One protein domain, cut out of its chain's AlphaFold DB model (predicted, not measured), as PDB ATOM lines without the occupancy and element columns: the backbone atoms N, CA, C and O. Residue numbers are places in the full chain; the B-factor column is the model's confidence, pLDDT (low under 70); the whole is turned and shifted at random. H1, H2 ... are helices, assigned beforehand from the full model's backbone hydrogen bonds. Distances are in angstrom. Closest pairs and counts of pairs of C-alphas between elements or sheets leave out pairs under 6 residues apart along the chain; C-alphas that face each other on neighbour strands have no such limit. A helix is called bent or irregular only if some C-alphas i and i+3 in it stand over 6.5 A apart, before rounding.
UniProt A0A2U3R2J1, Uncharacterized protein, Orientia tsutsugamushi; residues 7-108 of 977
ATOM      1  N   LYS A   7      12.780 -12.674 -38.935       39.94
ATOM      2  CA  LYS A   7      13.224 -11.342 -38.514       39.94
ATOM      3  C   LYS A   7      14.737 -11.426 -38.324       39.94
ATOM      4  O   LYS A   7      15.195 -11.991 -37.336       39.94
ATOM      5  N   ILE A   8      15.500 -10.883 -39.266       38.22
ATOM      6  CA  ILE A   8      16.898 -10.536 -39.026       38.22
ATOM      7  C   ILE A   8      16.853  -9.489 -37.908       38.22
ATOM      8  O   ILE A   8      16.361  -8.382 -38.125       38.22
ATOM      9  N   LEU A   9      17.274  -9.856 -36.695       43.50
ATOM     10  CA  LEU A   9      17.598  -8.876 -35.664       43.50
ATOM     11  C   LEU A   9      18.734  -8.021 -36.228       43.50
ATOM     12  O   LEU A   9      19.878  -8.461 -36.301       43.50
ATOM     13  N   THR A  10      18.424  -6.813 -36.685       55.88
ATOM     14  CA  THR A  10      19.447  -5.815 -36.986       55.88
ATOM     15  C   THR A  10      20.091  -5.431 -35.659       55.88
ATOM     16  O   THR A  10      19.474  -4.715 -34.870       55.88
ATOM     17  N   ASN A  11      21.292  -5.959 -35.399       77.44
ATOM     18  CA  ASN A  11      22.102  -5.757 -34.190       77.44
ATOM     19  C   ASN A  11      22.669  -4.325 -34.119       77.44
ATOM     20  O   ASN A  11      23.881  -4.103 -34.117       77.44
ATOM     21  N   THR A  12      21.771  -3.346 -34.209       84.62
ATOM     22  CA  THR A  12      22.080  -1.923 -34.314       84.62
ATOM     23  C   THR A  12      21.393  -1.153 -33.203       84.62
ATOM     24  O   THR A  12      20.184  -1.319 -33.012       84.62
ATOM     25  N   CYS A  13      22.117  -0.262 -32.543       86.81
ATOM     26  CA  CYS A  13      21.641   0.582 -31.453       86.81
ATOM     27  C   CYS A  13      22.139   2.024 -31.627       86.81
ATOM     28  O   CYS A  13      23.072   2.281 -32.391       86.81
ATOM     29  N   ASN A  14      21.485   2.984 -30.976       89.25
ATOM     30  CA  ASN A  14      22.054   4.327 -30.804       89.25
ATOM     31  C   ASN A  14      22.923   4.385 -29.529       89.25
ATOM     32  O   ASN A  14      22.956   3.428 -28.756       89.25
ATOM     33  N   LEU A  15      23.626   5.503 -29.305       89.12
ATOM     34  CA  LEU A  15      24.530   5.647 -28.156       89.12
ATOM     35  C   LEU A  15      23.813   5.421 -26.813       89.12
ATOM     36  O   LEU A  15      24.317   4.673 -25.987       89.12
ATOM     37  N   GLU A  16      22.638   6.012 -26.592       90.00
ATOM     38  CA  GLU A  16      21.923   5.865 -25.312       90.00
ATOM     39  C   GLU A  16      21.410   4.430 -25.096       90.00
ATOM     40  O   GLU A  16      21.477   3.905 -23.986       90.00
ATOM     41  N   GLU A  17      20.951   3.759 -26.156       89.88
ATOM     42  CA  GLU A  17      20.591   2.338 -26.118       89.88
ATOM     43  C   GLU A  17      21.803   1.462 -25.760       89.88
ATOM     44  O   GLU A  17      21.680   0.591 -24.902       89.88
ATOM     45  N   TYR A  18      22.979   1.724 -26.343       90.06
ATOM     46  CA  TYR A  18      24.219   1.019 -25.996       90.06
ATOM     47  C   TYR A  18      24.608   1.219 -24.525       90.06
ATOM     48  O   TYR A  18      24.912   0.253 -23.828       90.06
ATOM     49  N   LEU A  19      24.559   2.459 -24.028       89.44
ATOM     50  CA  LEU A  19      24.883   2.762 -22.630       89.44
ATOM     51  C   LEU A  19      23.925   2.063 -21.660       89.44
ATOM     52  O   LEU A  19      24.341   1.607 -20.600       89.44
ATOM     53  N   ASN A  20      22.655   1.900 -22.026       89.00
ATOM     54  CA  ASN A  20      21.711   1.136 -21.211       89.00
ATOM     55  C   ASN A  20      22.010  -0.373 -21.192       89.00
ATOM     56  O   ASN A  20      21.647  -1.040 -20.224       89.00
ATOM     57  N   HIS A  21      22.681  -0.909 -22.216       88.19
ATOM     58  CA  HIS A  21      23.144  -2.300 -22.243       88.19
ATOM     59  C   HIS A  21      24.520  -2.499 -21.580       88.19
ATOM     60  O   HIS A  21      24.863  -3.628 -21.233       88.19
ATOM     61  N   ASN A  22      25.301  -1.431 -21.367       87.50
ATOM     62  CA  ASN A  22      26.650  -1.485 -20.798       87.50
ATOM     63  C   ASN A  22      26.809  -0.519 -19.606       87.50
ATOM     64  O   ASN A  22      27.246   0.625 -19.756       87.50
ATOM     65  N   ALA A  23      26.469  -1.014 -18.409       87.38
ATOM     66  CA  ALA A  23      26.477  -0.238 -17.166       87.38
ATOM     67  C   ALA A  23      27.863   0.329 -16.803       87.38
ATOM     68  O   ALA A  23      27.948   1.455 -16.325       87.38
ATOM     69  N   GLU A  24      28.953  -0.396 -17.087       89.56
ATOM     70  CA  GLU A  24      30.314   0.075 -16.777       89.56
ATOM     71  C   GLU A  24      30.672   1.331 -17.587       89.56
ATOM     72  O   GLU A  24      31.141   2.327 -17.032       89.56
ATOM     73  N   VAL A  25      30.420   1.309 -18.902       88.50
ATOM     74  CA  VAL A  25      30.691   2.460 -19.781       88.50
ATOM     75  C   VAL A  25      29.754   3.624 -19.456       88.50
ATOM     76  O   VAL A  25      30.178   4.782 -19.483       88.50
ATOM     77  N   LYS A  26      28.494   3.327 -19.115       91.00
ATOM     78  CA  LYS A  26      27.502   4.326 -18.708       91.00
ATOM     79  C   LYS A  26      27.925   5.080 -17.451       91.00
ATOM     80  O   LYS A  26      28.041   6.302 -17.518       91.00
ATOM     81  N   ASP A  27      28.232   4.374 -16.366       91.38
ATOM     82  CA  ASP A  27      28.654   4.979 -15.094       91.38
ATOM     83  C   ASP A  27      29.907   5.850 -15.269       91.38
ATOM     84  O   ASP A  27      30.077   6.887 -14.625       91.38
ATOM     85  N   MET A  28      30.808   5.439 -16.160       89.06
ATOM     86  CA  MET A  28      32.039   6.166 -16.447       89.06
ATOM     87  C   MET A  28      31.807   7.428 -17.299       89.06
ATOM     88  O   MET A  28      32.361   8.477 -16.974       89.06
ATOM     89  N   LEU A  29      30.957   7.381 -18.332       89.94
ATOM     90  CA  LEU A  29      30.590   8.572 -19.113       89.94
ATOM     91  C   LEU A  29      29.687   9.543 -18.339       89.94
ATOM     92  O   LEU A  29      29.741  10.744 -18.591       89.94
ATOM     93  N   GLU A  30      28.885   9.064 -17.386       91.50
ATOM     94  CA  GLU A  30      28.117   9.925 -16.473       91.50
ATOM     95  C   GLU A  30      29.032  10.733 -15.542       91.50
ATOM     96  O   GLU A  30      28.759  11.903 -15.279       91.50
ATOM     97  N   LYS A  31      30.179  10.167 -15.142       92.31
ATOM     98  CA  LYS A  31      31.247  10.897 -14.432       92.31
ATOM     99  C   LYS A  31      32.023  11.871 -15.333       92.31
ATOM    100  O   LYS A  31      32.773  12.695 -14.821       92.31
ATOM    101  N   LEU A  32      31.853  11.798 -16.658       92.56
ATOM    102  CA  LEU A  32      32.541  12.624 -17.659       92.56
ATOM    103  C   LEU A  32      31.533  13.311 -18.610       92.56
ATOM    104  O   LEU A  32      31.520  13.031 -19.817       92.56
ATOM    105  N   PRO A  33      30.698  14.247 -18.116       90.00
ATOM    106  CA  PRO A  33      29.582  14.810 -18.884       90.00
ATOM    107  C   PRO A  33      30.021  15.540 -20.164       90.00
ATOM    108  O   PRO A  33      29.328  15.471 -21.181       90.00
ATOM    109  N   ALA A  34      31.192  16.187 -20.154       89.56
ATOM    110  CA  ALA A  34      31.758  16.840 -21.334       89.56
ATOM    111  C   ALA A  34      32.116  15.832 -22.445       89.56
ATOM    112  O   ALA A  34      31.758  16.042 -23.604       89.56
ATOM    113  N   VAL A  35      32.741  14.703 -22.086       92.25
ATOM    114  CA  VAL A  35      33.079  13.608 -23.013       92.25
ATOM    115  C   VAL A  35      31.806  12.975 -23.572       92.25
ATOM    116  O   VAL A  35      31.689  12.807 -24.787       92.25
ATOM    117  N   LYS A  36      30.819  12.684 -22.709       92.12
ATOM    118  CA  LYS A  36      29.518  12.141 -23.130       92.12
ATOM    119  C   LYS A  36      28.854  13.053 -24.164       92.12
ATOM    120  O   LYS A  36      28.458  12.585 -25.230       92.12
ATOM    121  N   LYS A  37      28.785  14.359 -23.881       91.50
ATOM    122  CA  LYS A  37      28.214  15.364 -24.791       91.50
ATOM    123  C   LYS A  37      28.987  15.447 -26.111       91.50
ATOM    124  O   LYS A  37      28.368  15.532 -27.170       91.50
ATOM    125  N   TYR A  38      30.317  15.385 -26.067       91.62
ATOM    126  CA  TYR A  38      31.165  15.430 -27.259       91.62
ATOM    127  C   TYR A  38      30.899  14.243 -28.197       91.62
ATOM    128  O   TYR A  38      30.606  14.444 -29.375       91.62
ATOM    129  N   ILE A  39      30.907  13.013 -27.669       91.31
ATOM    130  CA  ILE A  39      30.619  11.793 -28.445       91.31
ATOM    131  C   ILE A  39      29.176  11.813 -28.973       91.31
ATOM    132  O   ILE A  39      28.937  11.493 -30.141       91.31
ATOM    133  N   HIS A  40      28.219  12.240 -28.144       90.19
ATOM    134  CA  HIS A  40      26.815  12.366 -28.536       90.19
ATOM    135  C   HIS A  40      26.640  13.321 -29.728       90.19
ATOM    136  O   HIS A  40      25.962  12.982 -30.698       90.19
ATOM    137  N   ASN A  41      27.301  14.480 -29.705       89.50
ATOM    138  CA  ASN A  41      27.237  15.463 -30.788       89.50
ATOM    139  C   ASN A  41      27.816  14.939 -32.115       89.50
ATOM    140  O   ASN A  41      27.359  15.353 -33.182       89.50
ATOM    141  N   ILE A  42      28.795  14.029 -32.065       88.62
ATOM    142  CA  ILE A  42      29.375  13.405 -33.264       88.62
ATOM    143  C   ILE A  42      28.404  12.396 -33.867       88.62
ATOM    144  O   ILE A  42      28.081  12.475 -35.054       88.62
ATOM    145  N   LEU A  43      27.948  11.443 -33.051       87.62
ATOM    146  CA  LEU A  43      27.172  10.295 -33.517       87.62
ATOM    147  C   LEU A  43      25.703  10.649 -33.788       87.62
ATOM    148  O   LEU A  43      25.079  10.015 -34.651       87.62
ATOM    149  N   LYS A  44      25.176  11.683 -33.112       79.75
ATOM    150  CA  LYS A  44      23.759  12.084 -33.099       79.75
ATOM    151  C   LYS A  44      22.847  10.884 -32.771       79.75
ATOM    152  O   LYS A  44      23.312   9.802 -32.419       79.75
ATOM    153  N   SER A  45      21.532  11.033 -32.903       74.81
ATOM    154  CA  SER A  45      20.558   9.961 -32.614       74.81
ATOM    155  C   SER A  45      20.480   8.853 -33.689       74.81
ATOM    156  O   SER A  45      19.431   8.233 -33.859       74.81
ATOM    157  N   HIS A  46      21.560   8.603 -34.440       80.50
ATOM    158  CA  HIS A  46      21.617   7.555 -35.468       80.50
ATOM    159  C   HIS A  46      21.877   6.167 -34.859       80.50
ATOM    160  O   HIS A  46      22.340   6.046 -33.724       80.50
ATOM    161  N   ARG A  47      21.580   5.107 -35.625       87.38
ATOM    162  CA  ARG A  47      21.766   3.705 -35.210       87.38
ATOM    163  C   ARG A  47      22.985   3.091 -35.903       87.38
ATOM    164  O   ARG A  47      23.099   3.180 -37.123       87.38
ATOM    165  N   TYR A  48      23.840   2.418 -35.140       87.25
ATOM    166  CA  TYR A  48      25.087   1.795 -35.600       87.25
ATOM    167  C   TYR A  48      25.210   0.370 -35.066       87.25
ATOM    168  O   TYR A  48      24.457  -0.003 -34.170       87.25
ATOM    169  N   PHE A  49      26.131  -0.438 -35.597       88.06
ATOM    170  CA  PHE A  49      26.331  -1.793 -35.084       88.06
ATOM    171  C   PHE A  49      26.830  -1.776 -33.640       88.06
ATOM    172  O   PHE A  49      27.792  -1.085 -33.310       88.06
ATOM    173  N   GLU A  50      26.211  -2.592 -32.789       85.00
ATOM    174  CA  GLU A  50      26.571  -2.683 -31.370       85.00
ATOM    175  C   GLU A  50      28.043  -3.081 -31.169       85.00
ATOM    176  O   GLU A  50      28.736  -2.535 -30.312       85.00
ATOM    177  N   ALA A  51      28.561  -3.968 -32.028       86.00
ATOM    178  CA  ALA A  51      29.959  -4.395 -32.007       86.00
ATOM    179  C   ALA A  51      30.958  -3.244 -32.238       86.00
ATOM    180  O   ALA A  51      32.064  -3.279 -31.699       86.00
ATOM    181  N   ASP A  52      30.578  -2.211 -32.994       88.38
ATOM    182  CA  ASP A  52      31.454  -1.067 -33.259       88.38
ATOM    183  C   ASP A  52      31.550  -0.142 -32.036       88.38
ATOM    184  O   ASP A  52      32.607   0.436 -31.785       88.38
ATOM    185  N   PHE A  53      30.494  -0.047 -31.218       89.12
ATOM    186  CA  PHE A  53      30.567   0.648 -29.927       89.12
ATOM    187  C   PHE A  53      31.499  -0.065 -28.953       89.12
ATOM    188  O   PHE A  53      32.256   0.592 -28.245       89.12
ATOM    189  N   THR A  54      31.513  -1.398 -28.965       86.56
ATOM    190  CA  THR A  54      32.476  -2.185 -28.182       86.56
ATOM    191  C   THR A  54      33.920  -1.916 -28.611       86.56
ATOM    192  O   THR A  54      34.812  -1.935 -27.768       86.56
ATOM    193  N   LEU A  55      34.165  -1.602 -29.890       87.62
ATOM    194  CA  LEU A  55      35.477  -1.142 -30.355       87.62
ATOM    195  C   LEU A  55      35.783   0.288 -29.884       87.62
ATOM    196  O   LEU A  55      36.892   0.560 -29.426       87.62
ATOM    197  N   LEU A  56      34.812   1.203 -29.977       90.62
ATOM    198  CA  LEU A  56      34.979   2.584 -29.520       90.62
ATOM    199  C   LEU A  56      35.286   2.645 -28.019       90.62
ATOM    200  O   LEU A  56      36.175   3.387 -27.616       90.62
ATOM    201  N   PHE A  57      34.611   1.831 -27.212       92.06
ATOM    202  CA  PHE A  57      34.787   1.754 -25.762       92.06
ATOM    203  C   PHE A  57      35.651   0.565 -25.327       92.06
ATOM    204  O   PHE A  57      35.521   0.076 -24.206       92.06
ATOM    205  N   ALA A  58      36.546   0.103 -26.202       87.12
ATOM    206  CA  ALA A  58      37.478  -0.959 -25.864       87.12
ATOM    207  C   ALA A  58      38.397  -0.531 -24.708       87.12
ATOM    208  O   ALA A  58      38.934   0.581 -24.679       87.12
ATOM    209  N   LYS A  59      38.595  -1.449 -23.762       85.06
ATOM    210  CA  LYS A  59      39.416  -1.251 -22.569       85.06
ATOM    211  C   LYS A  59      40.764  -1.943 -22.754       85.06
ATOM    212  O   LYS A  59      40.807  -3.133 -23.058       85.06
ATOM    213  N   THR A  60      41.860  -1.213 -22.561       79.38
ATOM    214  CA  THR A  60      43.219  -1.780 -22.528       79.38
ATOM    215  C   THR A  60      43.759  -1.631 -21.109       79.38
ATOM    216  O   THR A  60      44.015  -0.523 -20.639       79.38
ATOM    217  N   GLY A  61      43.856  -2.745 -20.379       80.69
ATOM    218  CA  GLY A  61      44.097  -2.715 -18.934       80.69
ATOM    219  C   GLY A  61      42.926  -2.067 -18.187       80.69
ATOM    220  O   GLY A  61      41.801  -2.556 -18.262       80.69
ATOM    221  N   ASN A  62      43.181  -0.956 -17.489       79.38
ATOM    222  CA  ASN A  62      42.157  -0.169 -16.784       79.38
ATOM    223  C   ASN A  62      41.745   1.117 -17.517       79.38
ATOM    224  O   ASN A  62      40.985   1.909 -16.966       79.38
ATOM    225  N   ILE A  63      42.233   1.332 -18.741       81.44
ATOM    226  CA  ILE A  63      42.089   2.601 -19.456       81.44
ATOM    227  C   ILE A  63      41.171   2.422 -20.668       81.44
ATOM    228  O   ILE A  63      41.302   1.466 -21.437       81.44
ATOM    229  N   TYR A  64      40.254   3.374 -20.844       88.81
ATOM    230  CA  TYR A  64      39.438   3.523 -22.045       88.81
ATOM    231  C   TYR A  64      40.157   4.456 -23.021       88.81
ATOM    232  O   TYR A  64      39.941   5.665 -23.013       88.81
ATOM    233  N   THR A  65      41.038   3.903 -23.853       87.94
ATOM    234  CA  THR A  65      41.999   4.678 -24.658       87.94
ATOM    235  C   THR A  65      41.337   5.760 -25.520       87.94
ATOM    236  O   THR A  65      41.774   6.904 -25.530       87.94
ATOM    237  N   ASN A  66      40.218   5.442 -26.178       91.12
ATOM    238  CA  ASN A  66      39.475   6.411 -26.994       91.12
ATOM    239  C   ASN A  66      38.807   7.524 -26.182       91.12
ATOM    240  O   ASN A  66      38.624   8.626 -26.689       91.12
ATOM    241  N   ILE A  67      38.454   7.262 -24.925       91.75
ATOM    242  CA  ILE A  67      37.922   8.295 -24.032       91.75
ATOM    243  C   ILE A  67      39.032   9.242 -23.599       91.75
ATOM    244  O   ILE A  67      38.796  10.448 -23.558       91.75
ATOM    245  N   GLU A  68      40.238   8.732 -23.352       91.19
ATOM    246  CA  GLU A  68      41.399   9.590 -23.102       91.19
ATOM    247  C   GLU A  68      41.714  10.470 -24.319       91.19
ATOM    248  O   GLU A  68      41.904  11.673 -24.159       91.19
ATOM    249  N   TYR A  69      41.631   9.939 -25.546       91.94
ATOM    250  CA  TYR A  69      41.763  10.773 -26.747       91.94
ATOM    251  C   TYR A  69      40.691  11.868 -26.829       91.94
ATOM    252  O   TYR A  69      41.010  13.015 -27.127       91.94
ATOM    253  N   VAL A  70      39.427  11.563 -26.516       91.31
ATOM    254  CA  VAL A  70      38.369  12.590 -26.486       91.31
ATOM    255  C   VAL A  70      38.636  13.647 -25.410       91.31
ATOM    256  O   VAL A  70      38.403  14.827 -25.662       91.31
ATOM    257  N   LYS A  71      39.149  13.266 -24.234       91.38
ATOM    258  CA  LYS A  71      39.542  14.235 -23.197       91.38
ATOM    259  C   LYS A  71      40.626  15.184 -23.703       91.38
ATOM    260  O   LYS A  71      40.468  16.388 -23.540       91.38
ATOM    261  N   ILE A  72      41.656  14.657 -24.370       88.81
ATOM    262  CA  ILE A  72      42.722  15.462 -24.984       88.81
ATOM    263  C   ILE A  72      42.122  16.434 -26.013       88.81
ATOM    264  O   ILE A  72      42.382  17.633 -25.959       88.81
ATOM    265  N   LEU A  73      41.240  15.969 -26.904       87.94
ATOM    266  CA  LEU A  73      40.595  16.843 -27.896       87.94
ATOM    267  C   LEU A  73      39.775  17.978 -27.262       87.94
ATOM    268  O   LEU A  73      39.782  19.099 -27.774       87.94
ATOM    269  N   ILE A  74      39.077  17.700 -26.156       87.50
ATOM    270  CA  ILE A  74      38.326  18.711 -25.402       87.50
ATOM    271  C   ILE A  74      39.284  19.696 -24.724       87.50
ATOM    272  O   ILE A  74      39.058  20.900 -24.805       87.50
ATOM    273  N   GLN A  75      40.348  19.198 -24.091       84.56
ATOM    274  CA  GLN A  75      41.309  20.008 -23.344       84.56
ATOM    275  C   GLN A  75      42.076  20.986 -24.243       84.56
ATOM    276  O   GLN A  75      42.197  22.155 -23.901       84.56
ATOM    277  N   HIS A  76      42.558  20.537 -25.405       76.69
ATOM    278  CA  HIS A  76      43.328  21.388 -26.324       76.69
ATOM    279  C   HIS A  76      42.442  22.309 -27.187       76.69
ATOM    280  O   HIS A  76      42.948  23.200 -27.883       76.69
ATOM    281  N   GLY A  77      41.119  22.085 -27.208       74.75
ATOM    282  CA  GLY A  77      40.173  22.857 -28.021       74.75
ATOM    283  C   GLY A  77      40.560  22.917 -29.506       74.75
ATOM    284  O   GLY A  77      40.308  23.911 -30.186       74.75
ATOM    285  N   THR A  78      41.275  21.907 -30.005       70.50
ATOM    286  CA  THR A  78      41.844  21.866 -31.362       70.50
ATOM    287  C   THR A  78      40.809  21.449 -32.399       70.50
ATOM    288  O   THR A  78      40.833  21.953 -33.521       70.50
ATOM    289  N   ILE A  79      39.880  20.554 -32.038       85.12
ATOM    290  CA  ILE A  79      38.877  20.003 -32.957       85.12
ATOM    291  C   ILE A  79      37.500  19.964 -32.291       85.12
ATOM    292  O   ILE A  79      37.292  19.308 -31.268       85.12
ATOM    293  N   SER A  80      36.517  20.610 -32.917       88.56
ATOM    294  CA  SER A  80      35.135  20.576 -32.442       88.56
ATOM    295  C   SER A  80      34.407  19.284 -32.845       88.56
ATOM    296  O   SER A  80      34.667  18.689 -33.896       88.56
ATOM    297  N   ALA A  81      33.409  18.884 -32.052       87.50
ATOM    298  CA  ALA A  81      32.544  17.749 -32.382       87.50
ATOM    299  C   ALA A  81      31.810  17.937 -33.725       87.50
ATOM    300  O   ALA A  81      31.544  16.961 -34.425       87.50
ATOM    301  N   SER A  82      31.508  19.181 -34.123       86.12
ATOM    302  CA  SER A  82      30.862  19.470 -35.409       86.12
ATOM    303  C   SER A  82      31.803  19.240 -36.594       86.12
ATOM    304  O   SER A  82      31.342  18.773 -37.637       86.12
ATOM    305  N   ASN A  83      33.112  19.477 -36.441       88.00
ATOM    306  CA  ASN A  83      34.106  19.142 -37.463       88.00
ATOM    307  C   ASN A  83      34.180  17.629 -37.690       88.00
ATOM    308  O   ASN A  83      34.104  17.190 -38.836       88.00
ATOM    309  N   ILE A  84      34.248  16.832 -36.618       88.81
ATOM    310  CA  ILE A  84      34.269  15.363 -36.722       88.81
ATOM    311  C   ILE A  84      32.932  14.840 -37.262       88.81
ATOM    312  O   ILE A  84      32.912  13.981 -38.136       88.81
ATOM    313  N   SER A  85      31.803  15.392 -36.809       87.12
ATOM    314  CA  SER A  85      30.480  15.038 -37.345       87.12
ATOM    315  C   SER A  85      30.373  15.344 -38.844       87.12
ATOM    316  O   SER A  85      29.836  14.539 -39.599       87.12
ATOM    317  N   SER A  86      30.932  16.473 -39.298       85.81
ATOM    318  CA  SER A  86      30.971  16.846 -40.720       85.81
ATOM    319  C   SER A  86      31.862  15.913 -41.539       85.81
ATOM    320  O   SER A  86      31.525  15.587 -42.673       85.81
ATOM    321  N   LEU A  87      32.974  15.464 -40.961       85.62
ATOM    322  CA  LEU A  87      33.870  14.478 -41.559       85.62
ATOM    323  C   LEU A  87      33.192  13.099 -41.702       85.62
ATOM    324  O   LEU A  87      33.456  12.359 -42.642       85.62
ATOM    325  N   LEU A  88      32.274  12.775 -40.788       85.00
ATOM    326  CA  LEU A  88      31.516  11.520 -40.738       85.00
ATOM    327  C   LEU A  88      30.078  11.650 -41.285       85.00
ATOM    328  O   LEU A  88      29.222  10.813 -40.989       85.00
ATOM    329  N   HIS A  89      29.803  12.684 -42.090       73.50
ATOM    330  CA  HIS A  89      28.459  13.146 -42.471       73.50
ATOM    331  C   HIS A  89      27.510  12.061 -43.015       73.50
ATOM    332  O   HIS A  89      26.306  12.123 -42.764       73.50
ATOM    333  N   ASN A  90      28.026  11.047 -43.714       69.62
ATOM    334  CA  ASN A  90      27.201  10.002 -44.325       69.62
ATOM    335  C   ASN A  90      26.619   8.988 -43.317       69.62
ATOM    336  O   ASN A  90      25.854   8.120 -43.735       69.62
ATOM    337  N   HIS A  91      26.974   9.077 -42.021       67.06
ATOM    338  CA  HIS A  91      26.440   8.281 -40.899       67.06
ATOM    339  C   HIS A  91      26.153   6.811 -41.261       67.06
ATOM    340  O   HIS A  91      25.098   6.249 -40.966       67.06
ATOM    341  N   THR A  92      27.119   6.176 -41.928       76.44
ATOM    342  CA  THR A  92      27.046   4.764 -42.318       76.44
ATOM    343  C   THR A  92      27.117   3.855 -41.092       76.44
ATOM    344  O   THR A  92      27.585   4.262 -40.026       76.44
ATOM    345  N   THR A  93      26.738   2.584 -41.235       72.62
ATOM    346  CA  THR A  93      26.803   1.617 -40.129       72.62
ATOM    347  C   THR A  93      28.210   1.434 -39.550       72.62
ATOM    348  O   THR A  93      28.310   1.080 -38.385       72.62
ATOM    349  N   ALA A  94      29.271   1.724 -40.317       79.38
ATOM    350  CA  ALA A  94      30.675   1.633 -39.895       79.38
ATOM    351  C   ALA A  94      31.227   2.918 -39.237       79.38
ATOM    352  O   ALA A  94      32.405   2.979 -38.886       79.38
ATOM    353  N   THR A  95      30.409   3.963 -39.081       86.12
ATOM    354  CA  THR A  95      30.848   5.286 -38.594       86.12
ATOM    355  C   THR A  95      31.497   5.225 -37.215       86.12
ATOM    356  O   THR A  95      32.518   5.867 -36.992       86.12
ATOM    357  N   VAL A  96      30.947   4.425 -36.297       87.75
ATOM    358  CA  VAL A  96      31.486   4.273 -34.935       87.75
ATOM    359  C   VAL A  96      32.861   3.603 -34.963       87.75
ATOM    360  O   VAL A  96      33.785   4.050 -34.285       87.75
ATOM    361  N   LYS A  97      33.033   2.589 -35.818       88.69
ATOM    362  CA  LYS A  97      34.327   1.938 -36.038       88.69
ATOM    363  C   LYS A  97      35.361   2.903 -36.613       88.69
ATOM    364  O   LYS A  97      36.504   2.908 -36.170       88.69
ATOM    365  N   ILE A  98      34.972   3.729 -37.580       88.19
ATOM    366  CA  ILE A  98      35.870   4.721 -38.186       88.19
ATOM    367  C   ILE A  98      36.232   5.811 -37.177       88.19
ATOM    368  O   ILE A  98      37.397   6.184 -37.094       88.19
ATOM    369  N   LEU A  99      35.277   6.268 -36.360       91.12
ATOM    370  CA  LEU A  99      35.544   7.203 -35.268       91.12
ATOM    371  C   LEU A  99      36.601   6.642 -34.307       91.12
ATOM    372  O   LEU A  99      37.562   7.340 -33.998       91.12
ATOM    373  N   ALA A 100      36.468   5.377 -33.899       90.00
ATOM    374  CA  ALA A 100      37.445   4.712 -33.035       90.00
ATOM    375  C   ALA A 100      38.857   4.676 -33.650       90.00
ATOM    376  O   ALA A 100      39.843   4.792 -32.931       90.00
ATOM    377  N   LEU A 101      38.964   4.547 -34.978       89.75
ATOM    378  CA  LEU A 101      40.244   4.570 -35.697       89.75
ATOM    379  C   LEU A 101      40.791   5.990 -35.919       89.75
ATOM    380  O   LEU A 101      42.003   6.160 -36.028       89.75
ATOM    381  N   LEU A 102      39.923   7.002 -36.001       90.44
ATOM    382  CA  LEU A 102      40.311   8.398 -36.217       90.44
ATOM    383  C   LEU A 102      40.809   9.074 -34.941       90.44
ATOM    384  O   LEU A 102      41.780   9.817 -35.012       90.44
ATOM    385  N   LEU A 103      40.177   8.824 -33.789       91.00
ATOM    386  CA  LEU A 103      40.518   9.464 -32.511       91.00
ATOM    387  C   LEU A 103      42.029   9.532 -32.201       91.00
ATOM    388  O   LEU A 103      42.492  10.643 -31.948       91.00
ATOM    389  N   PRO A 104      42.820   8.442 -32.299       89.81
ATOM    390  CA  PRO A 104      44.266   8.518 -32.070       89.81
ATOM    391  C   PRO A 104      45.001   9.449 -33.048       89.81
ATOM    392  O   PRO A 104      45.985  10.082 -32.677       89.81
ATOM    393  N   LYS A 105      44.535   9.543 -34.300       89.12
ATOM    394  CA  LYS A 105      45.124  10.406 -35.338       89.12
ATOM    395  C   LYS A 105      44.751  11.875 -35.163       89.12
ATOM    396  O   LYS A 105      45.517  12.755 -35.532       89.12
ATOM    397  N   LEU A 106      43.583  12.147 -34.588       88.81
ATOM    398  CA  LEU A 106      43.136  13.511 -34.295       88.81
ATOM    399  C   LEU A 106      43.909  14.136 -33.127       88.81
ATOM    400  O   LEU A 106      44.023  15.356 -33.065       88.81
ATOM    401  N   THR A 107      44.447  13.311 -32.227       87.81
ATOM    402  CA  THR A 107      45.316  13.733 -31.116       87.81
ATOM    403  C   THR A 107      46.802  13.765 -31.481       87.81
ATOM    404  O   THR A 107      47.645  13.896 -30.598       87.81
ATOM    405  N   ASP A 108      47.149  13.604 -32.759       88.44
ATOM    406  CA  ASP A 108      48.533  13.665 -33.219       88.44
ATOM    407  C   ASP A 108      49.094  15.089 -33.067       88.44
ATOM    408  O   ASP A 108      48.450  16.071 -33.446       88.44
TER     409      ASP A 108
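Overview. This is residues 7 to 108 of the 977 residues of an uncharacterized protein of Orientia tsutsugamushi (UniProt A0A2U3R2J1). Picture a compact pile of seven short helices in two rough layers, H1, H2 and H3 chained corner to corner in one and H4, H5 and H7 in the other, with H6 at one edge beside H3. H4 and H7 run side by side, H5 crosses both H3 and H7, and the first residues, 7 to 10, stick out as a tail. The printed part has 102 residues with seven named helices, H1 to H7 in order, and no named strand; its class is all helix. It is compact, with a radius of gyration of the C-alphas of 13.0 A, and spans 46 by 31 by 21 A, the tail adding to the longest span.

Arrangement. Start at H1, residues 15 to 21, and H2, residues 23 to 30: they only just touch, only at the corner, with 3 pairs of C-alphas within 8 A, the closest being Leu 19 and Lys 26 at 5.0 A. H2 likewise only just touches H3, residues 33 to 43, only at the corner, with 3 such pairs, the closest C-alphas being Leu 29 and Lys 36 at 5.5 A. Next come H4, residues 50 to 56, and H5, residues 65 to 76; H1 is close to H4 but not clearly touching, with C-alphas 18 and 50 6.9 A apart. H3 touches H5 about perpendicular at 78 degrees, closest at C-alphas Val 35 and Val 70, 6.4 A. H6, residues 81 to 87, touches H3 at a shallow tilt of 21 degrees, the same way, closest at C-alphas Ile 42 and Ser 85, 4.5 A. H7, residues 95 to 106, touches H4 with residues 96 to 100 alone, at a shallow tilt of 3 degrees, the same way, closest at C-alphas Leu 56 and Ala 100, 4.8 A. H7 touches H5 at a steep tilt of 56 degrees, closest at C-alphas Tyr 69 and Leu 103, 6.0 A. H2 is apart from H7. In H1 to H6 every O i to N i+4 pair is within hydrogen-bond range; in H7, 6 of 8 are.

Along the chain. Find C-alpha 15 at (24.530, 5.647, -28.156), where H1 begins. H3 measures 15.5 A, H5 16.8 A and H7 15.4 A from first to last C-alpha. H7 is only just irregular, with C-alphas 101 and 104 6.7 A apart, and ends at C-alpha 106, (43.136, 13.511, -34.295).

Size, cuts and confidence. The C-alphas of Lys 7 and His 76 are the two farthest apart, 46.1 A. The printed part has no cut and no long link. Look for low pLDDT, under 70, at residues 7 to 10 and 90 to 91.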